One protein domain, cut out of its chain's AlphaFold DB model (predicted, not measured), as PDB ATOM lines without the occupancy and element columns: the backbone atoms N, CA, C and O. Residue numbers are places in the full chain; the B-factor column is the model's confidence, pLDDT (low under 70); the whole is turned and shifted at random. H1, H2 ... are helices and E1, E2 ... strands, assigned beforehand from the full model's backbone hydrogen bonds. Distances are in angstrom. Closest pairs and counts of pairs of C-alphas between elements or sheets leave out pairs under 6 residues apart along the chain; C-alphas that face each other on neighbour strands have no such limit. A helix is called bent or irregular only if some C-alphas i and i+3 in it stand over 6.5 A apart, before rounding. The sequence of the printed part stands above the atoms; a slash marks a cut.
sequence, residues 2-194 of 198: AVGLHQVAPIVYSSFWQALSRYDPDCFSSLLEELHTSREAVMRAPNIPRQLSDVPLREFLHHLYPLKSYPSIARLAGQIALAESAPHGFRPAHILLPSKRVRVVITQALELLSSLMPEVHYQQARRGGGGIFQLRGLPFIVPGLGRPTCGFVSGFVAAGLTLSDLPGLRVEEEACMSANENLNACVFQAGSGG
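This is residues 2 to 194 of the 198 residues of an uncharacterized protein of Planctomycetales bacterium 4484_113 (UniProt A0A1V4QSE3). A twisted sheet of four strands has H6 and H7 packed over one face; H5 lies beside H7, and H1 crosses H5. At the end of the domain away from the sheet, H2 and H3 pack on H1, with H4 close by. The printed part has 193 residues, with seven named helices and four named strands in the order H1 H2 H3 H4 H5 H6 E1 E2 H7 E3 E4. The sheet runs E1 E2 E4 E3, antiparallel throughout, and the class is mixed. The whole is compact, with a radius of gyration of the C-alphas of 16.0 A and spans of 48 by 39 by 28 A.

Find the sheet in E1, residues 121 to 124, E2, residues 132 to 136, E3, residues 169 to 175 and 18.2 A long, and E4, residues 186 to 192 and 19.8 A long, which ends at C-alpha 192 (19.114, 110.222, 176.564). Its helices are H6, residues 99 to 116, 25.9 A, and H7, residues 151 to 163, 18.3 A. Go back to C-alpha 5 at (20.029, 98.095, 159.969), where H1, residues 5 to 23, begins its 27.8 A; it is irregular, but only just, with C-alphas 6 and 9 6.6 A apart. Then come H2, residues 25 to 34, H3, residues 39 to 43, H4, residues 57 to 64, and H5, residues 70 to 84, 20.9 A.

In the hairpin E1 and E2, look for N 123 and O 134, 2.9 A; between E2 and E4, N 133 and O 188, 3.0 A; in the hairpin E3 and E4, N 172 and O 189, 2.9 A. H6 and H7 on one face of the sheet make two layers, helices over strands. H6 is over E2 at a height of 8.3 A, and H7 is over E4 and E3 at 8.6 A. E2, H7 and E3 form a split strand-helix-strand unit, two strands running the same way with E4 between them, its crossover right-handed. H7 touches H5 at a shallow tilt of 10 degrees, the same way, closest at C-alphas 78 and 155, 3.8 A. The hub, H1, touches H5 at a steep tilt of 49 degrees, closest at C-alphas 15 and 77, 4.6 A. H1 touches H2 with residues 17 to 21 alone, closest at C-alphas 21 and 28, 5.4 A, and H3 with residues 14 to 18 alone, closest at C-alphas 14 and 42, 6.1 A. H4 is close to H1 but not clearly touching, with C-alphas 13 and 57 7.3 A apart. Every O i to N i+4 pair is within hydrogen-bond range in H2 to H7, and 13 of 15 in H1.

The C-alphas of Glu 33 and Leu 96, the two farthest apart, are 48.4 A from each other. The printed part has no cut; the links H3 to H4, H5 to H6 and E2 to H7 are long. Mean pLDDT of the printed part is 74.7, with 53 residues under 70, among them 2 to 12, 43 to 59 and 85 to 99.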
ATOM      1  N   ALA A   2      25.229  94.728 163.477       49.78
ATOM      2  CA  ALA A   2      24.060  95.120 164.258       49.78
ATOM      3  C   ALA A   2      22.796  94.629 163.533       49.78
ATOM      4  O   ALA A   2      22.664  94.763 162.314       49.78
ATOM      5  N   VAL A   3      21.932  93.950 164.280       52.22
ATOM      6  CA  VAL A   3      20.685  93.376 163.777       52.22
ATOM      7  C   VAL A   3      19.757  94.534 163.382       52.22
ATOM      8  O   VAL A   3      19.725  95.552 164.057       52.22
ATOM      9  N   GLY A   4      19.055  94.422 162.250       57.75
ATOM     10  CA  GLY A   4      17.989  95.366 161.878       57.75
ATOM     11  C   GLY A   4      18.368  96.592 161.029       57.75
ATOM     12  O   GLY A   4      17.470  97.194 160.458       57.75
ATOM     13  N   LEU A   5      19.648  96.935 160.816       59.56
ATOM     14  CA  LEU A   5      20.029  98.095 159.969       59.56
ATOM     15  C   LEU A   5      19.508  98.023 158.522       59.56
ATOM     16  O   LEU A   5      19.201  99.047 157.922       59.56
ATOM     17  N   HIS A   6      19.347  96.815 157.980       64.00
ATOM     18  CA  HIS A   6      18.741  96.585 156.662       64.00
ATOM     19  C   HIS A   6      17.257  96.997 156.592       64.00
ATOM     20  O   HIS A   6      16.724  97.159 155.500       64.00
ATOM     21  N   GLN A   7      16.593  97.171 157.741       67.81
ATOM     22  CA  GLN A   7      15.198  97.609 157.851       67.81
ATOM     23  C   GLN A   7      15.070  99.131 158.001       67.81
ATOM     24  O   GLN A   7      13.986  99.666 157.787       67.81
ATOM     25  N   VAL A   8      16.170  99.842 158.299       67.75
ATOM     26  CA  VAL A   8      16.161 101.306 158.461       67.75
ATOM     27  C   VAL A   8      15.735 101.976 157.163       67.75
ATOM     28  O   VAL A   8      14.798 102.761 157.178       67.75
ATOM     29  N   ALA A   9      16.359 101.635 156.034       66.50
ATOM     30  CA  ALA A   9      16.049 102.277 154.758       66.50
ATOM     31  C   ALA A   9      14.567 102.116 154.332       66.50
ATOM     32  O   ALA A   9      13.955 103.135 154.016       66.50
ATOM     33  N   PRO A  10      13.939 100.921 154.402       69.44
ATOM     34  CA  PRO A  10      12.499 100.765 154.151       69.44
ATOM     35  C   PRO A  10      11.588 101.576 155.086       69.44
ATOM     36  O   PRO A  10      10.696 102.283 154.612       69.44
ATOM     37  N   ILE A  11      11.821 101.519 156.406       69.56
ATOM     38  CA  ILE A  11      11.035 102.274 157.403       69.56
ATOM     39  C   ILE A  11      11.109 103.769 157.093       69.56
ATOM     40  O   ILE A  11      10.102 104.473 157.017       69.56
ATOM     41  N   VAL A  12      12.318 104.243 156.841       68.31
ATOM     42  CA  VAL A  12      12.629 105.639 156.563       68.31
ATOM     43  C   VAL A  12      12.016 106.113 155.240       68.31
ATOM     44  O   VAL A  12      11.454 107.207 155.186       68.31
ATOM     45  N   TYR A  13      12.077 105.303 154.184       73.44
ATOM     46  CA  TYR A  13      11.499 105.648 152.883       73.44
ATOM     47  C   TYR A  13       9.971 105.734 152.962       73.44
ATOM     48  O   TYR A  13       9.375 106.723 152.532       73.44
ATOM     49  N   SER A  14       9.329 104.755 153.608       75.12
ATOM     50  CA  SER A  14       7.879 104.790 153.839       75.12
ATOM     51  C   SER A  14       7.460 106.004 154.681       75.12
ATOM     52  O   SER A  14       6.429 106.617 154.417       75.12
ATOM     53  N   SER A  15       8.296 106.428 155.635       78.38
ATOM     54  CA  SER A  15       8.028 107.590 156.489       78.38
ATOM     55  C   SER A  15       7.946 108.900 155.707       78.38
ATOM     56  O   SER A  15       7.145 109.772 156.043       78.38
ATOM     57  N   PHE A  16       8.736 109.036 154.642       81.44
ATOM     58  CA  PHE A  16       8.681 110.190 153.749       81.44
ATOM     59  C   PHE A  16       7.378 110.250 152.952       81.44
ATOM     60  O   PHE A  16       6.739 111.300 152.910       81.44
ATOM     61  N   TRP A  17       6.945 109.121 152.389       82.38
ATOM     62  CA  TRP A  17       5.653 109.010 151.706       82.38
ATOM     63  C   TRP A  17       4.481 109.289 152.647       82.38
ATOM     64  O   TRP A  17       3.566 110.039 152.304       82.38
ATOM     65  N   GLN A  18       4.538 108.761 153.872       82.75
ATOM     66  CA  GLN A  18       3.539 109.050 154.895       82.75
ATOM     67  C   GLN A  18       3.514 110.540 155.265       82.75
ATOM     68  O   GLN A  18       2.432 111.121 155.367       82.75
ATOM     69  N   ALA A  19       4.678 111.176 155.433       84.44
ATOM     70  CA  ALA A  19       4.766 112.602 155.735       84.44
ATOM     71  C   ALA A  19       4.244 113.470 154.580       84.44
ATOM     72  O   ALA A  19       3.462 114.393 154.818       84.44
ATOM     73  N   LEU A  20       4.612 113.138 153.340       85.44
ATOM     74  CA  LEU A  20       4.128 113.804 152.134       85.44
ATOM     75  C   LEU A  20       2.602 113.712 152.026       85.44
ATOM     76  O   LEU A  20       1.946 114.740 151.899       85.44
ATOM     77  N   SER A  21       2.028 112.516 152.201       85.75
ATOM     78  CA  SER A  21       0.572 112.300 152.123       85.75
ATOM     79  C   SER A  21      -0.245 113.150 153.107       85.75
ATOM     80  O   SER A  21      -1.441 113.347 152.903       85.75
ATOM     81  N   ARG A  22       0.385 113.635 154.188       83.81
ATOM     82  CA  ARG A  22      -0.252 114.487 155.201       83.81
ATOM     83  C   ARG A  22      -0.080 115.977 154.926       83.81
ATOM     84  O   ARG A  22      -0.971 116.742 155.276       83.81
ATOM     85  N   TYR A  23       1.056 116.390 154.367       81.19
ATOM     86  CA  TYR A  23       1.365 117.807 154.140       81.19
ATOM     87  C   TYR A  23       0.988 118.305 152.750       81.19
ATOM     88  O   TYR A  23       0.677 119.486 152.614       81.19
ATOM     89  N   ASP A  24       1.044 117.439 151.742       82.19
ATOM     90  CA  ASP A  24       0.754 117.784 150.354       82.19
ATOM     91  C   ASP A  24       0.127 116.576 149.628       82.19
ATOM     92  O   ASP A  24       0.820 115.815 148.945       82.19
ATOM     93  N   PRO A  25      -1.184 116.331 149.832       84.75
ATOM     94  CA  PRO A  25      -1.892 115.202 149.226       84.75
ATOM     95  C   PRO A  25      -1.937 115.256 147.693       84.75
ATOM     96  O   PRO A  25      -2.000 114.208 147.046       84.75
ATOM     97  N   ASP A  26      -1.892 116.460 147.121       85.88
ATOM     98  CA  ASP A  26      -1.903 116.668 145.675       85.88
ATOM     99  C   ASP A  26      -0.550 116.265 145.084       85.88
ATOM    100  O   ASP A  26      -0.497 115.447 144.166       85.88
ATOM    101  N   CYS A  27       0.559 116.735 145.670       83.75
ATOM    102  CA  CYS A  27       1.898 116.290 145.283       83.75
ATOM    103  C   CYS A  27       2.089 114.784 145.513       83.75
ATOM    104  O   CYS A  27       2.653 114.105 144.658       83.75
ATOM    105  N   PHE A  28       1.570 114.245 146.623       85.81
ATOM    106  CA  PHE A  28       1.567 112.804 146.881       85.81
ATOM    107  C   PHE A  28       0.904 112.030 145.739       85.81
ATOM    108  O   PHE A  28       1.491 111.077 145.236       85.81
ATOM    109  N   SER A  29      -0.291 112.445 145.316       84.75
ATOM    110  CA  SER A  29      -1.048 111.762 144.260       84.75
ATOM    111  C   SER A  29      -0.343 111.866 142.906       84.75
ATOM    112  O   SER A  29      -0.160 110.847 142.245       84.75
ATOM    113  N   SER A  30       0.151 113.054 142.549       85.25
ATOM    114  CA  SER A  30       0.937 113.263 141.326       85.25
ATOM    115  C   SER A  30       2.201 112.397 141.291       85.25
ATOM    116  O   SER A  30       2.517 111.809 140.262       85.25
ATOM    117  N   LEU A  31       2.900 112.256 142.424       81.38
ATOM    118  CA  LEU A  31       4.094 111.413 142.516       81.38
ATOM    119  C   LEU A  31       3.788 109.918 142.418       81.38
ATOM    120  O   LEU A  31       4.609 109.171 141.889       81.38
ATOM    121  N   LEU A  32       2.629 109.467 142.911       83.06
ATOM    122  CA  LEU A  32       2.193 108.084 142.700       83.06
ATOM    123  C   LEU A  32       2.007 107.791 141.205       83.06
ATOM    124  O   LEU A  32       2.441 106.742 140.729       83.06
ATOM    125  N   GLU A  33       1.393 108.722 140.473       83.50
ATOM    126  CA  GLU A  33       1.166 108.599 139.031       83.50
ATOM    127  C   GLU A  33       2.480 108.634 138.237       83.50
ATOM    128  O   GLU A  33       2.711 107.749 137.411       83.50
ATOM    129  N   GLU A  34       3.352 109.606 138.526       80.88
ATOM    130  CA  GLU A  34       4.642 109.800 137.849       80.88
ATOM    131  C   GLU A  34       5.589 108.610 138.047       80.88
ATOM    132  O   GLU A  34       6.240 108.160 137.106       80.88
ATOM    133  N   LEU A  35       5.622 108.052 139.260       75.19
ATOM    134  CA  LEU A  35       6.463 106.902 139.597       75.19
ATOM    135  C   LEU A  35       5.773 105.554 139.340       75.19
ATOM    136  O   LEU A  35       6.300 104.513 139.735       75.19
ATOM    137  N   HIS A  36       4.595 105.557 138.703       77.06
ATOM    138  CA  HIS A  36       3.806 104.362 138.388       77.06
ATOM    139  C   HIS A  36       3.618 103.411 139.586       77.06
ATOM    140  O   HIS A  36       3.714 102.187 139.462       77.06
ATOM    141  N   THR A  37       3.348 103.977 140.763       76.38
ATOM    142  CA  THR A  37       3.195 103.245 142.026       76.38
ATOM    143  C   THR A  37       1.819 103.492 142.649       76.38
ATOM    144  O   THR A  37       1.050 104.335 142.196       76.38
ATOM    145  N   SER A  38       1.454 102.722 143.677       79.25
ATOM    146  CA  SER A  38       0.152 102.844 144.341       79.25
ATOM    147  C   SER A  38       0.282 103.271 145.795       79.25
ATOM    148  O   SER A  38       1.287 103.017 146.465       79.25
ATOM    149  N   ARG A  39      -0.788 103.877 146.321       78.06
ATOM    150  CA  ARG A  39      -0.869 104.243 147.737       78.06
ATOM    151  C   ARG A  39      -0.678 103.024 148.637       78.06
ATOM    152  O   ARG A  39       0.054 103.123 149.617       78.06
ATOM    153  N   GLU A  40      -1.303 101.881 148.340       75.69
ATOM    154  CA  GLU A  40      -1.072 100.681 149.151       75.69
ATOM    155  C   GLU A  40       0.384 100.213 149.089       75.69
ATOM    156  O   GLU A  40       0.920  99.823 150.128       75.69
ATOM    157  N   ALA A  41       1.027 100.286 147.918       70.19
ATOM    158  CA  ALA A  41       2.414  99.866 147.742       70.19
ATOM    159  C   ALA A  41       3.384 100.710 148.584       70.19
ATOM    160  O   ALA A  41       4.243 100.149 149.260       70.19
ATOM    161  N   VAL A  42       3.213 102.038 148.622       70.88
ATOM    162  CA  VAL A  42       4.100 102.926 149.401       70.88
ATOM    163  C   VAL A  42       3.768 102.964 150.900       70.88
ATOM    164  O   VAL A  42       4.662 103.177 151.718       70.88
ATOM    165  N   MET A  43       2.505 102.731 151.287       69.62
ATOM    166  CA  MET A  43       2.044 102.881 152.679       69.62
ATOM    167  C   MET A  43       2.075 101.587 153.514       69.62
ATOM    168  O   MET A  43       2.024 101.679 154.739       69.62
ATOM    169  N   ARG A  44       2.114 100.386 152.911       58.22
ATOM    170  CA  ARG A  44       1.982  99.092 153.634       58.22
ATOM    171  C   ARG A  44       3.262  98.256 153.738       58.22
ATOM    172  O   ARG A  44       3.168  97.049 153.931       58.22
ATOM    173  N   ALA A  45       4.453  98.827 153.603       48.97
ATOM    174  CA  ALA A  45       5.654  98.026 153.374       48.97
ATOM    175  C   ALA A  45       6.582  97.836 154.597       48.97
ATOM    176  O   ALA A  45       7.550  98.579 154.730       48.97
ATOM    177  N   PRO A  46       6.434  96.759 155.400       45.62
ATOM    178  CA  PRO A  46       7.563  96.194 156.141       45.62
ATOM    179  C   PRO A  46       8.494  95.362 155.227       45.62
ATOM    180  O   PRO A  46       9.605  95.030 155.621       45.62
ATOM    181  N   ASN A  47       8.065  95.047 153.992       38.44
ATOM    182  CA  ASN A  47       8.728  94.110 153.070       38.44
ATOM    183  C   ASN A  47       9.108  94.699 151.702       38.44
ATOM    184  O   ASN A  47       9.400  93.941 150.776       38.44
ATOM    185  N   ILE A  48       9.198  96.026 151.561       44.38
ATOM    186  CA  ILE A  48       9.774  96.628 150.351       44.38
ATOM    187  C   ILE A  48      11.174  97.215 150.610       44.38
ATOM    188  O   ILE A  48      11.356  98.428 150.611       44.38
ATOM    189  N   PRO A  49      12.205  96.367 150.772       40.44
ATOM    190  CA  PRO A  49      13.583  96.754 150.495       40.44
ATOM    191  C   PRO A  49      13.963  96.662 149.009       40.44
ATOM    192  O   PRO A  49      15.108  96.956 148.702       40.44
ATOM    193  N   ARG A  50      13.073  96.203 148.106       38.81
ATOM    194  CA  ARG A  50      13.429  95.934 146.692       38.81
ATOM    195  C   ARG A  50      12.676  96.722 145.618       38.81
ATOM    196  O   ARG A  50      13.296  97.109 144.652       38.81
ATOM    197  N   GLN A  51      11.374  96.974 145.755       37.38
ATOM    198  CA  GLN A  51      10.609  97.688 144.708       37.38
ATOM    199  C   GLN A  51      10.607  99.215 144.892       37.38
ATOM    200  O   GLN A  51      10.529  99.954 143.926       37.38
ATOM    201  N   LEU A  52      10.744  99.699 146.130       39.78
ATOM    202  CA  LEU A  52      10.954 101.116 146.453       39.78
ATOM    203  C   LEU A  52      12.447 101.464 146.557       39.78
ATOM    204  O   LEU A  52      12.787 102.634 146.647       39.78
ATOM    205  N   SER A  53      13.341 100.464 146.520       43.53
ATOM    206  CA  SER A  53      14.766 100.708 146.270       43.53
ATOM    207  C   SER A  53      15.061 100.996 144.800       43.53
ATOM    208  O   SER A  53      16.163 101.446 144.504       43.53
ATOM    209  N   ASP A  54      14.112 100.716 143.900       40.53
ATOM    210  CA  ASP A  54      14.275 100.940 142.461       40.53
ATOM    211  C   ASP A  54      14.046 102.407 142.070       40.53
ATOM    212  O   ASP A  54      14.604 102.840 141.068       40.53
ATOM    213  N   VAL A  55      13.309 103.191 142.874       51.19
ATOM    214  CA  VAL A  55      13.295 104.661 142.781       51.19
ATOM    215  C   VAL A  55      14.287 105.199 143.813       51.19
ATOM    216  O   VAL A  55      13.978 105.196 145.012       51.19
ATOM    217  N   PRO A  56      15.487 105.654 143.404       59.50
ATOM    218  CA  PRO A  56      16.484 106.174 144.325       59.50
ATOM    219  C   PRO A  56      15.866 107.264 145.203       59.50
ATOM    220  O   PRO A  56      15.214 108.175 144.694       59.50
ATOM    221  N   LEU A  57      16.104 107.223 146.520       64.31
ATOM    222  CA  LEU A  57      15.702 108.283 147.463       64.31
ATOM    223  C   LEU A  57      16.034 109.685 146.925       64.31
ATOM    224  O   LEU A  57      15.287 110.630 147.144       64.31
ATOM    225  N   ARG A  58      17.117 109.795 146.156       62.41
ATOM    226  CA  ARG A  58      17.515 110.988 145.414       62.41
ATOM    227  C   ARG A  58      16.448 111.514 144.445       62.41
ATOM    228  O   ARG A  58      16.166 112.706 144.478       62.41
ATOM    229  N   GLU A  59      15.884 110.667 143.587       66.44
ATOM    230  CA  GLU A  59      14.843 111.068 142.625       66.44
ATOM    231  C   GLU A  59      13.605 111.550 143.371       66.44
ATOM    232  O   GLU A  59      13.140 112.662 143.146       66.44
ATOM    233  N   PHE A  60      13.174 110.795 144.381       71.94
ATOM    234  CA  PHE A  60      12.074 111.196 145.252       71.94
ATOM    235  C   PHE A  60      12.317 112.565 145.923       71.94
ATOM    236  O   PHE A  60      11.445 113.433 145.899       71.94
ATOM    237  N   LEU A  61      13.517 112.812 146.462       71.75
ATOM    238  CA  LEU A  61      13.867 114.104 147.063       71.75
ATOM    239  C   LEU A  61      13.889 115.255 146.046       71.75
ATOM    240  O   LEU A  61      13.517 116.373 146.406       71.75
ATOM    241  N   HIS A  62      14.258 115.003 144.783       73.56
ATOM    242  CA  HIS A  62      14.215 116.020 143.728       73.56
ATOM    243  C   HIS A  62      12.806 116.581 143.503       73.56
ATOM    244  O   HIS A  62      12.677 117.788 143.289       73.56
ATOM    245  N   HIS A  63      11.762 115.758 143.621       74.31
ATOM    246  CA  HIS A  63      10.375 116.222 143.509       74.31
ATOM    247  C   HIS A  63       9.901 116.998 144.741       74.31
ATOM    248  O   HIS A  63       9.014 117.844 144.639       74.31
ATOM    249  N   LEU A  64      10.500 116.743 145.905       75.38
ATOM    250  CA  LEU A  64      10.117 117.402 147.147       75.38
ATOM    251  C   LEU A  64      10.755 118.782 147.332       75.38
ATOM    252  O   LEU A  64      10.130 119.645 147.945       75.38
ATOM    253  N   TYR A  65      11.964 119.028 146.812       73.31
ATOM    254  CA  TYR A  65      12.663 120.308 147.010       73.31
ATOM    255  C   TYR A  65      11.904 121.565 146.581       73.31
ATOM    256  O   TYR A  65      11.983 122.564 147.300       73.31
ATOM    257  N   PRO A  66      11.167 121.567 145.457       77.94
ATOM    258  CA  PRO A  66      10.392 122.737 145.054       77.94
ATOM    259  C   PRO A  66       9.245 123.072 146.020       77.94
ATOM    260  O   PRO A  66       8.715 124.186 145.981       77.94
ATOM    261  N   LEU A  67       8.839 122.137 146.889       77.06
ATOM    262  CA  LEU A  67       7.709 122.323 147.789       77.06
ATOM    263  C   LEU A  67       8.090 123.202 148.984       77.06
ATOM    264  O   LEU A  67       8.988 122.893 149.766       77.06
ATOM    265  N   LYS A  68       7.296 124.250 149.232       77.62
ATOM    266  CA  LYS A  68       7.418 125.078 150.450       77.62
ATOM    267  C   LYS A  68       7.246 124.266 151.744       77.62
ATOM    268  O   LYS A  68       7.743 124.665 152.795       77.62
ATOM    269  N   SER A  69       6.527 123.145 151.679       80.12
ATOM    270  CA  SER A  69       6.251 122.237 152.798       80.12
ATOM    271  C   SER A  69       7.404 121.278 153.113       80.12
ATOM    272  O   SER A  69       7.363 120.621 154.157       80.12
ATOM    273  N   TYR A  70       8.453 121.224 152.283       79.06
ATOM    274  CA  TYR A  70       9.543 120.256 152.410       79.06
ATOM    275  C   TYR A  70      10.178 120.166 153.810       79.06
ATOM    276  O   TYR A  70      10.258 119.055 154.340       79.06
ATOM    277  N   PRO A  71      10.549 121.275 154.490       76.12
ATOM    278  CA  PRO A  71      11.107 121.196 155.843       76.12
ATOM    279  C   PRO A  71      10.181 120.490 156.844       76.12
ATOM    280  O   PRO A  71      10.629 119.732 157.705       76.12
ATOM    281  N   SER A  72       8.873 120.724 156.722       81.81
ATOM    282  CA  SER A  72       7.859 120.099 157.575       81.81
ATOM    283  C   SER A  72       7.707 118.609 157.258       81.81
ATOM    284  O   SER A  72       7.614 117.799 158.183       81.81
ATOM    285  N   ILE A  73       7.753 118.246 155.971       82.75
ATOM    286  CA  ILE A  73       7.738 116.855 155.496       82.75
ATOM    287  C   ILE A  73       8.956 116.096 156.032       82.75
ATOM    288  O   ILE A  73       8.789 115.050 156.654       82.75
ATOM    289  N   ALA A  74      10.166 116.641 155.874       79.81
ATOM    290  CA  ALA A  74      11.404 116.009 156.338       79.81
ATOM    291  C   ALA A  74      11.413 115.800 157.859       79.81
ATOM    292  O   ALA A  74      11.798 114.734 158.349       79.81
ATOM    293  N   ARG A  75      10.928 116.791 158.621       80.38
ATOM    294  CA  ARG A  75      10.798 116.676 160.078       80.38
ATOM    295  C   ARG A  75       9.819 115.575 160.480       80.38
ATOM    296  O   ARG A  75      10.140 114.766 161.347       80.38
ATOM    297  N   LEU A  76       8.633 115.545 159.871       81.75
ATOM    298  CA  LEU A  76       7.611 114.547 160.187       81.75
ATOM    299  C   LEU A  76       8.039 113.139 159.760       81.75
ATOM    300  O   LEU A  76       7.804 112.192 160.504       81.75
ATOM    301  N   ALA A  77       8.720 112.999 158.622       82.62
ATOM    302  CA  ALA A  77       9.286 111.726 158.188       82.62
ATOM    303  C   ALA A  77      10.252 111.161 159.243       82.62
ATOM    304  O   ALA A  77      10.157 109.992 159.605       82.62
ATOM    305  N   GLY A  78      11.118 112.004 159.819       77.75
ATOM    306  CA  GLY A  78      11.989 111.589 160.921       77.75
ATOM    307  C   GLY A  78      11.225 111.113 162.166       77.75
ATOM    308  O   GLY A  78      11.612 110.127 162.792       77.75
ATOM    309  N   GLN A  79      10.113 111.774 162.505       78.06
ATOM    310  CA  GLN A  79       9.259 111.387 163.637       78.06
ATOM    311  C   GLN A  79       8.542 110.051 163.403       78.06
ATOM    312  O   GLN A  79       8.486 109.227 164.315       78.06
ATOM    313  N   ILE A  80       8.019 109.831 162.194       80.06
ATOM    314  CA  ILE A  80       7.364 108.573 161.808       80.06
ATOM    315  C   ILE A  80       8.385 107.428 161.833       80.06
ATOM    316  O   ILE A  80       8.125 106.410 162.468       80.06
ATOM    317  N   ALA A  81       9.574 107.625 161.256       75.44
ATOM    318  CA  ALA A  81      10.619 106.600 161.218       75.44
ATOM    319  C   ALA A  81      11.036 106.141 162.624       75.44
ATOM    320  O   ALA A  81      11.223 104.947 162.870       75.44
ATOM    321  N   LEU A  82      11.142 107.087 163.561       73.00
ATOM    322  CA  LEU A  82      11.417 106.782 164.961       73.00
ATOM    323  C   LEU A  82      10.283 105.974 165.609       73.00
ATOM    324  O   LEU A  82      10.558 105.001 166.308       73.00
ATOM    325  N   ALA A  83       9.028 106.373 165.388       74.44
ATOM    326  CA  ALA A  83       7.865 105.713 165.979       74.44
ATOM    327  C   ALA A  83       7.712 104.262 165.491       74.44
ATOM    328  O   ALA A  83       7.534 103.362 166.309       74.44
ATOM    329  N   GLU A  84       7.861 104.029 164.186       72.44
ATOM    330  CA  GLU A  84       7.780 102.696 163.568       72.44
ATOM    331  C   GLU A  84       8.915 101.765 164.023       72.44
ATOM    332  O   GLU A  84       8.748 100.551 164.108       72.44
ATOM    333  N   SER A  85      10.077 102.327 164.371       65.38
ATOM    334  CA  SER A  85      11.236 101.547 164.822       65.38
ATOM    335  C   SER A  85      11.148 101.099 166.284       65.38
ATOM    336  O   SER A  85      12.003 100.333 166.724       65.38
ATOM    337  N   ALA A  86      10.160 101.574 167.054       64.88
ATOM    338  CA  ALA A  86      10.026 101.334 168.491       64.88
ATOM    339  C   ALA A  86       8.878 100.344 168.806       64.88
ATOM    340  O   ALA A  86       7.786 100.774 169.182       64.88
ATOM    341  N   PRO A  87       9.099  99.014 168.732       52.41
ATOM    342  CA  PRO A  87       8.033  98.009 168.880       52.41
ATOM    343  C   PRO A  87       7.373  97.991 170.270       52.41
ATOM    344  O   PRO A  87       6.232  97.556 170.420       52.41
ATOM    345  N   HIS A  88       8.056  98.494 171.298       48.59
ATOM    346  CA  HIS A  88       7.536  98.627 172.654       48.59
ATOM    347  C   HIS A  88       8.014  99.961 173.220       48.59
ATOM    348  O   HIS A  88       9.149 100.010 173.674       48.59
ATOM    349  N   GLY A  89       7.169 101.000 173.134       50.09
ATOM    350  CA  GLY A  89       7.238 102.323 173.785       50.09
ATOM    351  C   GLY A  89       8.600 102.811 174.295       50.09
ATOM    352  O   GLY A  89       9.219 102.145 175.114       50.09
ATOM    353  N   PHE A  90       9.027 104.015 173.888       50.34
ATOM    354  CA  PHE A  90      10.276 104.660 174.329       50.34
ATOM    355  C   PHE A  90      10.590 104.369 175.805       50.34
ATOM    356  O   PHE A  90       9.946 104.899 176.710       50.34
ATOM    357  N   ARG A  91      11.576 103.500 176.048       51.69
ATOM    358  CA  ARG A  91      12.100 103.263 177.389       51.69
ATOM    359  C   ARG A  91      13.262 104.229 177.568       51.69
ATOM    360  O   ARG A  91      14.215 104.131 176.798       51.69
ATOM    361  N   PRO A  92      13.200 105.177 178.516       49.97
ATOM    362  CA  PRO A  92      14.338 106.039 178.774       49.97
ATOM    363  C   PRO A  92      15.550 105.167 179.107       49.97
ATOM    364  O   PRO A  92      15.495 104.299 179.984       49.97
ATOM    365  N   ALA A  93      16.641 105.364 178.368       52.06
ATOM    366  CA  ALA A  93      17.892 104.684 178.644       52.06
ATOM    367  C   ALA A  93      18.473 105.270 179.940       52.06
ATOM    368  O   ALA A  93      19.203 106.252 179.913       52.06
ATOM    369  N   HIS A  94      18.155 104.670 181.090       42.81
ATOM    370  CA  HIS A  94      18.733 105.041 182.392       42.81
ATOM    371  C   HIS A  94      20.164 104.520 182.596       42.81
ATOM    372  O   HIS A  94      20.657 104.429 183.717       42.81
ATOM    373  N   ILE A  95      20.846 104.130 181.524       46.91
ATOM    374  CA  ILE A  95      22.099 103.396 181.607       46.91
ATOM    375  C   ILE A  95      23.118 104.135 180.753       46.91
ATOM    376  O   ILE A  95      22.868 104.396 179.578       46.91
ATOM    377  N   LEU A  96      24.265 104.453 181.362       51.41
ATOM    378  CA  LEU A  96      25.514 104.835 180.701       51.41
ATOM    379  C   LEU A  96      25.865 103.762 179.661       51.41
ATOM    380  O   LEU A  96      26.607 102.819 179.934       51.41
ATOM    381  N   LEU A  97      25.262 103.855 178.476       54.09
ATOM    382  CA  LEU A  97      25.493 102.916 177.392       54.09
ATOM    383  C   LEU A  97      26.978 102.981 177.022       54.09
ATOM    384  O   LEU A  97      27.526 104.081 176.895       54.09
ATOM    385  N   PRO A  98      27.661 101.835 176.838       57.12
ATOM    386  CA  PRO A  98      29.065 101.842 176.467       57.12
ATOM    387  C   PRO A  98      29.243 102.633 175.171       57.12
ATOM    388  O   PRO A  98      28.736 102.234 174.118       57.12
ATOM    389  N   SER A  99      30.000 103.728 175.249       68.38
ATOM    390  CA  SER A  99      30.313 104.651 174.146       68.38
ATOM    391  C   SER A  99      30.664 103.942 172.832       68.38
ATOM    392  O   SER A  99      30.314 104.391 171.744       68.38
ATOM    393  N   LYS A 100      31.305 102.770 172.920       80.12
ATOM    394  CA  LYS A 100      31.671 101.938 171.770       80.12
ATOM    395  C   LYS A 100      30.469 101.407 170.972       80.12
ATOM    396  O   LYS A 100      30.539 101.433 169.748       80.12
ATOM    397  N   ARG A 101      29.390 100.933 171.613       82.25
ATOM    398  CA  ARG A 101      28.237 100.336 170.896       82.25
ATOM    399  C   ARG A 101      27.431 101.411 170.168       82.25
ATOM    400  O   ARG A 101      27.152 101.246 168.988       82.25
ATOM    401  N   VAL A 102      27.150 102.528 170.847       84.56
ATOM    402  CA  VAL A 102      26.494 103.710 170.252       84.56
ATOM    403  C   VAL A 102      27.281 104.189 169.038       84.56
ATOM    404  O   VAL A 102      26.720 104.351 167.957       84.56
ATOM    405  N   ARG A 103      28.604 104.324 169.196       86.31
ATOM    406  CA  ARG A 103      29.489 104.752 168.117       86.31
ATOM    407  C   ARG A 103      29.362 103.865 166.881       86.31
ATOM    408  O   ARG A 103      29.163 104.407 165.803       86.31
ATOM    409  N   VAL A 104      29.459 102.542 167.049       88.31
ATOM    410  CA  VAL A 104      29.392 101.566 165.946       88.31
ATOM    411  C   VAL A 104      28.063 101.652 165.204       88.31
ATOM    412  O   VAL A 104      28.065 101.683 163.977       88.31
ATOM    413  N   VAL A 105      26.944 101.722 165.927       87.81
ATOM    414  CA  VAL A 105      25.616 101.791 165.302       87.81
ATOM    415  C   VAL A 105      25.445 103.097 164.529       87.81
ATOM    416  O   VAL A 105      24.999 103.067 163.386       87.81
ATOM    417  N   ILE A 106      25.866 104.229 165.106       89.75
ATOM    418  CA  ILE A 106      25.858 105.517 164.400       89.75
ATOM    419  C   ILE A 106      26.738 105.438 163.153       89.75
ATOM    420  O   ILE A 106      26.281 105.821 162.086       89.75
ATOM    421  N   THR A 107      27.963 104.906 163.239       90.06
ATOM    422  CA  THR A 107      28.835 104.761 162.061       90.06
ATOM    423  C   THR A 107      28.150 103.961 160.957       90.06
ATOM    424  O   THR A 107      28.110 104.422 159.825       90.06
ATOM    425  N   GLN A 108      27.552 102.815 161.285       89.44
ATOM    426  CA  GLN A 108      26.876 101.969 160.298       89.44
ATOM    427  C   GLN A 108      25.640 102.642 159.690       89.44
ATOM    428  O   GLN A 108      25.388 102.504 158.495       89.44
ATOM    429  N   ALA A 109      24.879 103.392 160.492       88.19
ATOM    430  CA  ALA A 109      23.776 104.199 159.986       88.19
ATOM    431  C   ALA A 109      24.291 105.278 159.016       88.19
ATOM    432  O   ALA A 109      23.755 105.436 157.926       88.19
ATOM    433  N   LEU A 110      25.366 105.984 159.366       89.19
ATOM    434  CA  LEU A 110      25.946 107.017 158.505       89.19
ATOM    435  C   LEU A 110      26.548 106.442 157.215       89.19
ATOM    436  O   LEU A 110      26.377 107.039 156.159       89.19
ATOM    437  N   GLU A 111      27.176 105.266 157.268       88.12
ATOM    438  CA  GLU A 111      27.644 104.538 156.079       88.12
ATOM    439  C   GLU A 111      26.482 104.167 155.154       88.12
ATOM    440  O   GLU A 111      26.560 104.386 153.944       88.12
ATOM    441  N   LEU A 112      25.377 103.667 155.719       83.62
ATOM    442  CA  LEU A 112      24.162 103.385 154.958       83.62
ATOM    443  C   LEU A 112      23.595 104.671 154.340       83.62
ATOM    444  O   LEU A 112      23.276 104.683 153.153       83.62
ATOM    445  N   LEU A 113      23.531 105.764 155.102       81.75
ATOM    446  CA  LEU A 113      23.071 107.065 154.618       81.75
ATOM    447  C   LEU A 113      23.918 107.565 153.439       81.75
ATOM    448  O   LEU A 113      23.358 107.932 152.410       81.75
ATOM    449  N   SER A 114      25.247 107.517 153.555       83.31
ATOM    450  CA  SER A 114      26.175 107.895 152.479       83.31
ATOM    451  C   SER A 114      26.105 106.958 151.272       83.31
ATOM    452  O   SER A 114      26.360 107.390 150.156       83.31
ATOM    453  N   SER A 115      25.739 105.684 151.453       80.44
ATOM    454  CA  SER A 115      25.510 104.777 150.318       80.44
ATOM    455  C   SER A 115      24.226 105.108 149.545       80.44
ATOM    456  O   SER A 115      24.184 104.936 148.329       80.44
ATOM    457  N   LEU A 116      23.199 105.615 150.240       74.00
ATOM    458  CA  LEU A 116      21.927 106.045 149.648       74.00
ATOM    459  C   LEU A 116      22.017 107.452 149.037       74.00
ATOM    460  O   LEU A 116      21.295 107.755 148.089       74.00
ATOM    461  N   MET A 117      22.887 108.304 149.587       75.81
ATOM    462  CA  MET A 117      23.136 109.682 149.154       75.81
ATOM    463  C   MET A 117      24.654 109.944 149.134       75.81
ATOM    464  O   MET A 117      25.205 110.404 150.139       75.81
ATOM    465  N   PRO A 118      25.349 109.633 148.023       77.25
ATOM    466  CA  PRO A 118      26.812 109.730 147.912       77.25
ATOM    467  C   PRO A 118      27.402 111.122 148.178       77.25
ATOM    468  O   PRO A 118      28.575 111.239 148.535       77.25
ATOM    469  N   GLU A 119      26.604 112.175 148.016       79.31
ATOM    470  CA  GLU A 119      26.949 113.559 148.350       79.31
ATOM    471  C   GLU A 119      27.051 113.820 149.863       79.31
ATOM    472  O   GLU A 119      27.656 114.808 150.287       79.31
ATOM    473  N   VAL A 120      26.476 112.939 150.687       83.94
ATOM    474  CA  VAL A 120      26.504 113.066 152.142       83.94
ATOM    475  C   VAL A 120      27.836 112.554 152.668       83.94
ATOM    476  O   VAL A 120      28.130 111.357 152.642       83.94
ATOM    477  N   HIS A 121      28.625 113.465 153.226       88.88
ATOM    478  CA  HIS A 121      29.884 113.144 153.890       88.88
ATOM    479  C   HIS A 121      29.725 113.266 155.398       88.88
ATOM    480  O   HIS A 121      29.219 114.277 155.887       88.88
ATOM    481  N   TYR A 122      30.201 112.269 156.143       91.75
ATOM    482  CA  TYR A 122      30.091 112.255 157.596       91.75
ATOM    483  C   TYR A 122      31.443 112.275 158.301       91.75
ATOM    484  O   TYR A 122      32.437 111.716 157.840       91.75
ATOM    485  N   GLN A 123      31.459 112.897 159.476       90.12
ATOM    486  CA  GLN A 123      32.575 112.851 160.408       90.12
ATOM    487  C   GLN A 123      32.036 112.616 161.816       90.12
ATOM    488  O   GLN A 123      31.320 113.443 162.372       90.12
ATOM    489  N   GLN A 124      32.405 111.497 162.431       84.38
ATOM    490  CA  GLN A 124      32.019 111.220 163.811       84.38
ATOM    491  C   GLN A 124      33.052 111.794 164.783       84.38
ATOM    492  O   GLN A 124      34.257 111.538 164.659       84.38
ATOM    493  N   ALA A 125      32.592 112.562 165.768       75.88
ATOM    494  CA  ALA A 125      33.472 113.144 166.764       75.88
ATOM    495  C   ALA A 125      34.009 112.057 167.706       75.88
ATOM    496  O   ALA A 125      33.290 111.172 168.170       75.88
ATOM    497  N   ARG A 126      35.306 112.138 168.028       67.00
ATOM    498  CA  ARG A 126      35.919 111.275 169.055       67.00
ATOM    499  C   ARG A 126      35.537 111.710 170.479       67.00
ATOM    500  O   ARG A 126      35.610 110.898 171.397       67.00
ATOM    501  N   ARG A 127      35.150 112.980 170.663       58.38
ATOM    502  CA  ARG A 127      34.652 113.562 171.925       58.38
ATOM    503  C   ARG A 127      33.130 113.348 172.032       58.38
ATOM    504  O   ARG A 127      32.464 113.282 171.008       58.38
ATOM    505  N   GLY A 128      32.595 113.207 173.250       59.28
ATOM    506  CA  GLY A 128      31.157 112.959 173.481       59.28
ATOM    507  C   GLY A 128      30.734 111.486 173.420       59.28
ATOM    508  O   GLY A 128      29.614 111.173 173.034       59.28
ATOM    509  N   GLY A 129      31.643 110.551 173.725       64.62
ATOM    510  CA  GLY A 129      31.302 109.125 173.819       64.62
ATOM    511  C   GLY A 129      30.842 108.481 172.502       64.62
ATOM    512  O   GLY A 129      30.238 107.417 172.536       64.62
ATOM    513  N   GLY A 130      31.121 109.101 171.350       68.94
ATOM    514  CA  GLY A 130      30.718 108.597 170.033       68.94
ATOM    515  C   GLY A 130      29.269 108.900 169.635       68.94
ATOM    516  O   GLY A 130      28.855 108.457 168.568       68.94
ATOM    517  N   GLY A 131      28.529 109.659 170.453       82.00
ATOM    518  CA  GLY A 131      27.165 110.105 170.145       82.00
ATOM    519  C   GLY A 131      27.093 111.339 169.242       82.00
ATOM    520  O   GLY A 131      26.042 111.602 168.675       82.00
ATOM    521  N   ILE A 132      28.193 112.084 169.085       88.19
ATOM    522  CA  ILE A 132      28.234 113.313 168.280       88.19
ATOM    523  C   ILE A 132      28.791 113.018 166.887       88.19
ATOM    524  O   ILE A 132      29.854 112.399 166.743       88.19
ATOM    525  N   PHE A 133      28.111 113.505 165.854       91.38
ATOM    526  CA  PHE A 133      28.547 113.390 164.465       91.38
ATOM    527  C   PHE A 133      28.190 114.635 163.654       91.38
ATOM    528  O   PHE A 133      27.304 115.406 164.006       91.38
ATOM    529  N   GLN A 134      28.931 114.846 162.574       92.75
ATOM    530  CA  GLN A 134      28.776 115.959 161.651       92.75
ATOM    531  C   GLN A 134      28.482 115.422 160.261       92.75
ATOM    532  O   GLN A 134      29.054 114.404 159.862       92.75
ATOM    533  N   LEU A 135      27.630 116.124 159.525       91.81
ATOM    534  CA  LEU A 135      27.277 115.803 158.149       91.81
ATOM    535  C   LEU A 135      27.423 117.027 157.255       91.81
ATOM    536  O   LEU A 135      27.104 118.149 157.650       91.81
ATOM    537  N   ARG A 136      27.909 116.796 156.040       89.88
ATOM    538  CA  ARG A 136      28.050 117.786 154.968       89.88
ATOM    539  C   ARG A 136      27.365 117.266 153.715       89.88
ATOM    540  O   ARG A 136      27.209 116.058 153.573       89.88
ATOM    541  N   GLY A 137      26.974 118.179 152.829       82.31
ATOM    542  CA  GLY A 137      26.275 117.818 151.594       82.31
ATOM    543  C   GLY A 137      24.891 117.219 151.841       82.31
ATOM    544  O   GLY A 137      24.383 116.502 150.992       82.31
ATOM    545  N   LEU A 138      24.286 117.480 153.010       81.00
ATOM    546  CA  LEU A 138      22.931 117.021 153.286       81.00
ATOM    547  C   LEU A 138      21.966 117.720 152.337       81.00
ATOM    548  O   LEU A 138      21.855 118.949 152.389       81.00
ATOM    549  N   PRO A 139      21.227 116.960 151.521       71.81
ATOM    550  CA  PRO A 139      20.371 117.570 150.527       71.81
ATOM    551  C   PRO A 139      19.079 118.094 151.207       71.81
ATOM    552  O   PRO A 139      18.387 118.942 150.670       71.81
ATOM    553  N   PHE A 140      18.831 117.724 152.473       73.12
ATOM    554  CA  PHE A 140      17.752 118.236 153.334       73.12
ATOM    555  C   PHE A 140      17.892 119.694 153.781       73.12
ATOM    556  O   PHE A 140      16.939 120.245 154.334       73.12
ATOM    557  N   ILE A 141      19.050 120.319 153.569       77.50
ATOM    558  CA  ILE A 141      19.306 121.663 154.073       77.50
ATOM    559  C   ILE A 141      18.689 122.709 153.149       77.50
ATOM    560  O   ILE A 141      19.053 122.816 151.981       77.50
ATOM    561  N   VAL A 142      17.857 123.574 153.722       75.75
ATOM    562  CA  VAL A 142      17.462 124.841 153.096       75.75
ATOM    563  C   VAL A 142      18.106 125.987 153.891       75.75
ATOM    564  O   VAL A 142      17.683 126.232 155.027       75.75
ATOM    565  N   PRO A 143      19.155 126.650 153.358       74.75
ATOM    566  CA  PRO A 143      19.852 127.739 154.044       74.75
ATOM    567  C   PRO A 143      18.911 128.883 154.439       74.75
ATOM    568  O   PRO A 143      17.953 129.175 153.724       74.75
ATOM    569  N   GLY A 144      19.188 129.532 155.572       72.94
ATOM    570  CA  GLY A 144      18.518 130.785 155.947       72.94
ATOM    571  C   GLY A 144      17.090 130.664 156.480       72.94
ATOM    572  O   GLY A 144      16.419 131.671 156.688       72.94
ATOM    573  N   LEU A 145      16.603 129.450 156.752       75.81
ATOM    574  CA  LEU A 145      15.266 129.238 157.320       75.81
ATOM    575  C   LEU A 145      15.141 129.608 158.807       75.81
ATOM    576  O   LEU A 145      14.031 129.588 159.341       75.81
ATOM    577  N   GLY A 146      16.255 129.874 159.494       78.94
ATOM    578  CA  GLY A 146      16.283 130.178 160.928       78.94
ATOM    579  C   GLY A 146      15.877 128.999 161.821       78.94
ATOM    580  O   GLY A 146      15.601 129.194 163.002       78.94
ATOM    581  N   ARG A 147      15.809 127.775 161.275       78.56
ATOM    582  CA  ARG A 147      15.435 126.562 162.018       78.56
ATOM    583  C   ARG A 147      16.089 125.287 161.460       78.56
ATOM    584  O   ARG A 147      16.442 125.259 160.277       78.56
ATOM    585  N   PRO A 148      16.228 124.225 162.273       77.62
ATOM    586  CA  PRO A 148      16.729 122.919 161.834       77.62
ATOM    587  C   PRO A 148      15.831 122.284 160.759       77.62
ATOM    588  O   PRO A 148      14.603 122.411 160.815       77.62
ATOM    589  N   THR A 149      16.431 121.609 159.776       79.19
ATOM    590  CA  THR A 149      15.709 120.984 158.640       79.19
ATOM    591  C   THR A 149      16.069 119.525 158.409       79.19
ATOM    592  O   THR A 149      15.350 118.805 157.715       79.19
ATOM    593  N   CYS A 150      17.121 119.039 159.058       83.94
ATOM    594  CA  CYS A 150      17.633 117.689 158.891       83.94
ATOM    595  C   CYS A 150      16.987 116.698 159.867       83.94
ATOM    596  O   CYS A 150      17.582 115.670 160.190       83.94
ATOM    597  N   GLY A 151      15.744 116.951 160.294       80.94
ATOM    598  CA  GLY A 151      14.992 116.055 161.179       80.94
ATOM    599  C   GLY A 151      14.862 114.629 160.628       80.94
ATOM    600  O   GLY A 151      14.778 113.673 161.397       80.94
ATOM    601  N   PHE A 152      14.944 114.473 159.305       80.94
ATOM    602  CA  PHE A 152      15.068 113.177 158.648       80.94
ATOM    603  C   PHE A 152      16.295 112.383 159.120       80.94
ATOM    604  O   PHE A 152      16.170 111.218 159.490       80.94
ATOM    605  N   VAL A 153      17.472 113.014 159.147       87.44
ATOM    606  CA  VAL A 153      18.728 112.389 159.591       87.44
ATOM    607  C   VAL A 153      18.621 111.966 161.051       87.44
ATOM    608  O   VAL A 153      19.024 110.857 161.408       87.44
ATOM    609  N   SER A 154      18.037 112.825 161.887       87.56
ATOM    610  CA  SER A 154      17.775 112.512 163.290       87.56
ATOM    611  C   SER A 154      16.929 111.245 163.436       87.56
ATOM    612  O   SER A 154      17.315 110.325 164.156       87.56
ATOM    613  N   GLY A 155      15.821 111.148 162.694       83.75
ATOM    614  CA  GLY A 155      14.977 109.951 162.674       83.75
ATOM    615  C   GLY A 155      15.696 108.715 162.130       83.75
ATOM    616  O   GLY A 155      15.591 107.641 162.718       83.75
ATOM    617  N   PHE A 156      16.485 108.872 161.064       84.38
ATOM    618  CA  PHE A 156      17.262 107.799 160.439       84.38
ATOM    619  C   PHE A 156      18.230 107.140 161.428       84.38
ATOM    620  O   PHE A 156      18.251 105.918 161.593       84.38
ATOM    621  N   VAL A 157      19.035 107.951 162.116       88.19
ATOM    622  CA  VAL A 157      20.035 107.439 163.060       88.19
ATOM    623  C   VAL A 157      19.356 106.901 164.322       88.19
ATOM    624  O   VAL A 157      19.756 105.854 164.832       88.19
ATOM    625  N   ALA A 158      18.290 107.554 164.795       85.88
ATOM    626  CA  ALA A 158      17.521 107.088 165.949       85.88
ATOM    627  C   ALA A 158      16.807 105.745 165.687       85.88
ATOM    628  O   ALA A 158      16.773 104.888 166.574       85.88
ATOM    629  N   ALA A 159      16.314 105.512 164.467       81.81
ATOM    630  CA  ALA A 159      15.782 104.220 164.034       81.81
ATOM    631  C   ALA A 159      16.853 103.120 164.102       81.81
ATOM    632  O   ALA A 159      16.632 102.074 164.715       81.81
ATOM    633  N   GLY A 160      18.049 103.383 163.561       85.44
ATOM    634  CA  GLY A 160      19.180 102.451 163.633       85.44
ATOM    635  C   GLY A 160      19.594 102.110 165.070       85.44
ATOM    636  O   GLY A 160      19.842 100.943 165.381       85.44
ATOM    637  N   LEU A 161      19.614 103.106 165.964       85.56
ATOM    638  CA  LEU A 161      19.851 102.908 167.400       85.56
ATOM    639  C   LEU A 161      18.771 102.021 168.030       85.56
ATOM    640  O   LEU A 161      19.098 101.046 168.706       85.56
ATOM    641  N   THR A 162      17.499 102.310 167.759       82.31
ATOM    642  CA  THR A 162      16.361 101.575 168.329       82.31
ATOM    643  C   THR A 162      16.357 100.108 167.891       82.31
ATOM    644  O   THR A 162      16.269  99.223 168.740       82.31
ATOM    645  N   LEU A 163      16.561  99.842 166.597       80.00
ATOM    646  CA  LEU A 163      16.650  98.486 166.033       80.00
ATOM    647  C   LEU A 163      17.877  97.703 166.525       80.00
ATOM    648  O   LEU A 163      17.898  96.478 166.455       80.00
ATOM    649  N   SER A 164      18.885  98.402 167.049       81.50
ATOM    650  CA  SER A 164      20.102  97.810 167.613       81.50
ATOM    651  C   SER A 164      20.033  97.620 169.134       81.50
ATOM    652  O   SER A 164      21.083  97.591 169.787       81.50
ATOM    653  N   ASP A 165      18.828  97.519 169.703       78.56
ATOM    654  CA  ASP A 165      18.539  97.439 171.143       78.56
ATOM    655  C   ASP A 165      19.100  98.614 171.960       78.56
ATOM    656  O   ASP A 165      19.507  98.453 173.115       78.56
ATOM    657  N   LEU A 166      19.125  99.815 171.373       78.69
ATOM    658  CA  LEU A 166      19.400 101.070 172.081       78.69
ATOM    659  C   LEU A 166      18.163 102.001 172.102       78.69
ATOM    660  O   LEU A 166      18.304 103.191 171.797       78.69
ATOM    661  N   PRO A 167      16.947 101.507 172.446       69.56
ATOM    662  CA  PRO A 167      15.763 102.351 172.566       69.56
ATOM    663  C   PRO A 167      15.961 103.292 173.758       69.56
ATOM    664  O   PRO A 167      16.298 102.849 174.853       69.56
ATOM    665  N   GLY A 168      15.803 104.597 173.554       68.19
ATOM    666  CA  GLY A 168      15.988 105.598 174.614       68.19
ATOM    667  C   GLY A 168      16.993 106.694 174.274       68.19
ATOM    668  O   GLY A 168      16.991 107.740 174.920       68.19
ATOM    669  N   LEU A 169      17.811 106.490 173.239       77.38
ATOM    670  CA  LEU A 169      18.640 107.545 172.669       77.38
ATOM    671  C   LEU A 169      17.850 108.311 171.606       77.38
ATOM    672  O   LEU A 169      17.368 107.733 170.633       77.38
ATOM    673  N   ARG A 170      17.726 109.620 171.804       79.50
ATOM    674  CA  ARG A 170      17.252 110.568 170.796       79.50
ATOM    675  C   ARG A 170      18.444 111.127 170.050       79.50
ATOM    676  O   ARG A 170      19.522 111.242 170.623       79.50
ATOM    677  N   VAL A 171      18.239 111.455 168.785       86.50
ATOM    678  CA  VAL A 171      19.224 112.156 167.969       86.50
ATOM    679  C   VAL A 171      18.659 113.533 167.683       86.50
ATOM    680  O   VAL A 171      17.557 113.645 167.151       86.50
ATOM    681  N   GLU A 172      19.397 114.567 168.053       87.06
ATOM    682  CA  GLU A 172      18.983 115.957 167.885       87.06
ATOM    683  C   GLU A 172      19.956 116.678 166.955       87.06
ATOM    684  O   GLU A 172      21.143 116.358 166.905       87.06
ATOM    685  N   GLU A 173      19.420 117.595 166.151       88.19
ATOM    686  CA  GLU A 173      20.191 118.469 165.268       88.19
ATOM    687  C   GLU A 173      20.554 119.724 166.064       88.19
ATOM    688  O   GLU A 173      19.721 120.605 166.261       88.19
ATOM    689  N   GLU A 174      21.792 119.779 166.546       87.69
ATOM    690  CA  GLU A 174      22.302 120.844 167.423       87.69
ATOM    691  C   GLU A 174      22.622 122.122 166.644       87.69
ATOM    692  O   GLU A 174      22.457 123.243 167.122       87.69
ATOM    693  N   ALA A 175      23.129 121.957 165.425       86.62
ATOM    694  CA  ALA A 175      23.560 123.063 164.590       86.62
ATOM    695  C   ALA A 175      23.428 122.667 163.125       86.62
ATOM    696  O   ALA A 175      23.772 121.546 162.763       86.62
ATOM    697  N   CYS A 176      22.965 123.571 162.265       87.88
ATOM    698  CA  CYS A 176      22.901 123.308 160.833       87.88
ATOM    699  C   CYS A 176      22.840 124.591 160.020       87.88
ATOM    700  O   CYS A 176      22.371 125.624 160.501       87.88
ATOM    701  N   MET A 177      23.264 124.502 158.761       85.25
ATOM    702  CA  MET A 177      23.260 125.620 157.817       85.25
ATOM    703  C   MET A 177      21.852 126.205 157.584       85.25
ATOM    704  O   MET A 177      21.720 127.381 157.256       85.25
ATOM    705  N   SER A 178      20.785 125.436 157.829       82.50
ATOM    706  CA  SER A 178      19.413 125.957 157.771       82.50
ATOM    707  C   SER A 178      19.045 126.886 158.933       82.50
ATOM    708  O   SER A 178      18.162 127.729 158.783       82.50
ATOM    709  N   ALA A 179      19.711 126.753 160.082       83.75
ATOM    710  CA  ALA A 179      19.540 127.629 161.242       83.75
ATOM    711  C   ALA A 179      20.597 128.747 161.293       83.75
ATOM    712  O   ALA A 179      20.314 129.831 161.792       83.75
ATOM    713  N   ASN A 180      21.802 128.498 160.772       85.06
ATOM    714  CA  ASN A 180      22.886 129.474 160.694       85.06
ATOM    715  C   ASN A 180      23.701 129.255 159.416       85.06
ATOM    716  O   ASN A 180      24.490 128.316 159.334       85.06
ATOM    717  N   GLU A 181      23.543 130.155 158.447       82.12
ATOM    718  CA  GLU A 181      24.157 130.077 157.111       82.12
ATOM    719  C   GLU A 181      25.695 130.035 157.126       82.12
ATOM    720  O   GLU A 181      26.309 129.580 156.166       82.12
ATOM    721  N   ASN A 182      26.332 130.459 158.223       85.38
ATOM    722  CA  ASN A 182      27.791 130.434 158.362       85.38
ATOM    723  C   ASN A 182      28.346 129.036 158.686       85.38
ATOM    724  O   ASN A 182      29.563 128.842 158.733       85.38
ATOM    725  N   LEU A 183      27.478 128.062 158.965       85.19
ATOM    726  CA  LEU A 183      27.886 126.692 159.245       85.19
ATOM    727  C   LEU A 183      28.109 125.923 157.941       85.19
ATOM    728  O   LEU A 183      27.265 125.905 157.057       85.19
ATOM    729  N   ASN A 184      29.233 125.212 157.854       84.56
ATOM    730  CA  ASN A 184      29.581 124.371 156.702       84.56
ATOM    731  C   ASN A 184      29.207 122.888 156.882       84.56
ATOM    732  O   ASN A 184      29.540 122.050 156.041       84.56
ATOM    733  N   ALA A 185      28.577 122.551 158.006       89.06
ATOM    734  CA  ALA A 185      28.158 121.207 158.371       89.06
ATOM    735  C   ALA A 185      26.966 121.281 159.329       89.06
ATOM    736  O   ALA A 185      26.806 122.270 160.048       89.06
ATOM    737  N   CYS A 186      26.176 120.212 159.374       90.75
ATOM    738  CA  CYS A 186      25.154 120.023 160.395       90.75
ATOM    739  C   CYS A 186      25.669 119.051 161.458       90.75
ATOM    740  O   CYS A 186      26.265 118.022 161.134       90.75
ATOM    741  N   VAL A 187      25.512 119.422 162.723       91.06
ATOM    742  CA  VAL A 187      25.987 118.700 163.901       91.06
ATOM    743  C   VAL A 187      24.799 118.033 164.562       91.06
ATOM    744  O   VAL A 187      23.770 118.666 164.787       91.06
ATOM    745  N   PHE A 188      24.973 116.764 164.898       91.81
ATOM    746  CA  PHE A 188      23.964 115.954 165.547       91.81
ATOM    747  C   PHE A 188      24.530 115.318 166.804       91.81
ATOM    748  O   PHE A 188      25.711 114.946 166.848       91.81
ATOM    749  N   GLN A 189      23.669 115.143 167.798       89.50
ATOM    750  CA  GLN A 189      24.022 114.508 169.055       89.50
ATOM    751  C   GLN A 189      22.994 113.444 169.430       89.50
ATOM    752  O   GLN A 189      21.798 113.705 169.512       89.50
ATOM    753  N   ALA A 190      23.482 112.229 169.675       86.19
ATOM    754  CA  ALA A 190      22.715 111.164 170.297       86.19
ATOM    755  C   ALA A 190      22.805 111.272 171.826       86.19
ATOM    756  O   ALA A 190      23.905 111.238 172.386       86.19
ATOM    757  N   GLY A 191      21.664 111.356 172.505       77.75
ATOM    758  CA  GLY A 191      21.584 111.457 173.959       77.75
ATOM    759  C   GLY A 191      20.298 110.859 174.518       77.75
ATOM    760  O   GLY A 191      19.284 110.757 173.832       77.75
ATOM    761  N   SER A 192      20.330 110.444 175.781       62.59
ATOM    762  CA  SER A 192      19.114 110.222 176.564       62.59
ATOM    763  C   SER A 192      18.454 111.587 176.713       62.59
ATOM    764  O   SER A 192      19.001 112.418 177.433       62.59
ATOM    765  N   GLY A 193      17.384 111.845 175.957       54.25
ATOM    766  CA  GLY A 193      16.758 113.167 175.882       54.25
ATOM    767  C   GLY A 193      16.647 113.802 177.265       54.25
ATOM    768  O   GLY A 193      16.007 113.233 178.149       54.25
ATOM    769  N   GLY A 194      17.324 114.934 177.455       41.19
ATOM    770  CA  GLY A 194      17.052 115.790 178.598       41.19
ATOM    771  C   GLY A 194      15.619 116.289 178.481       41.19
ATOM    772  O   GLY A 194      15.080 116.378 177.375       41.19
TER     773      GLY A 194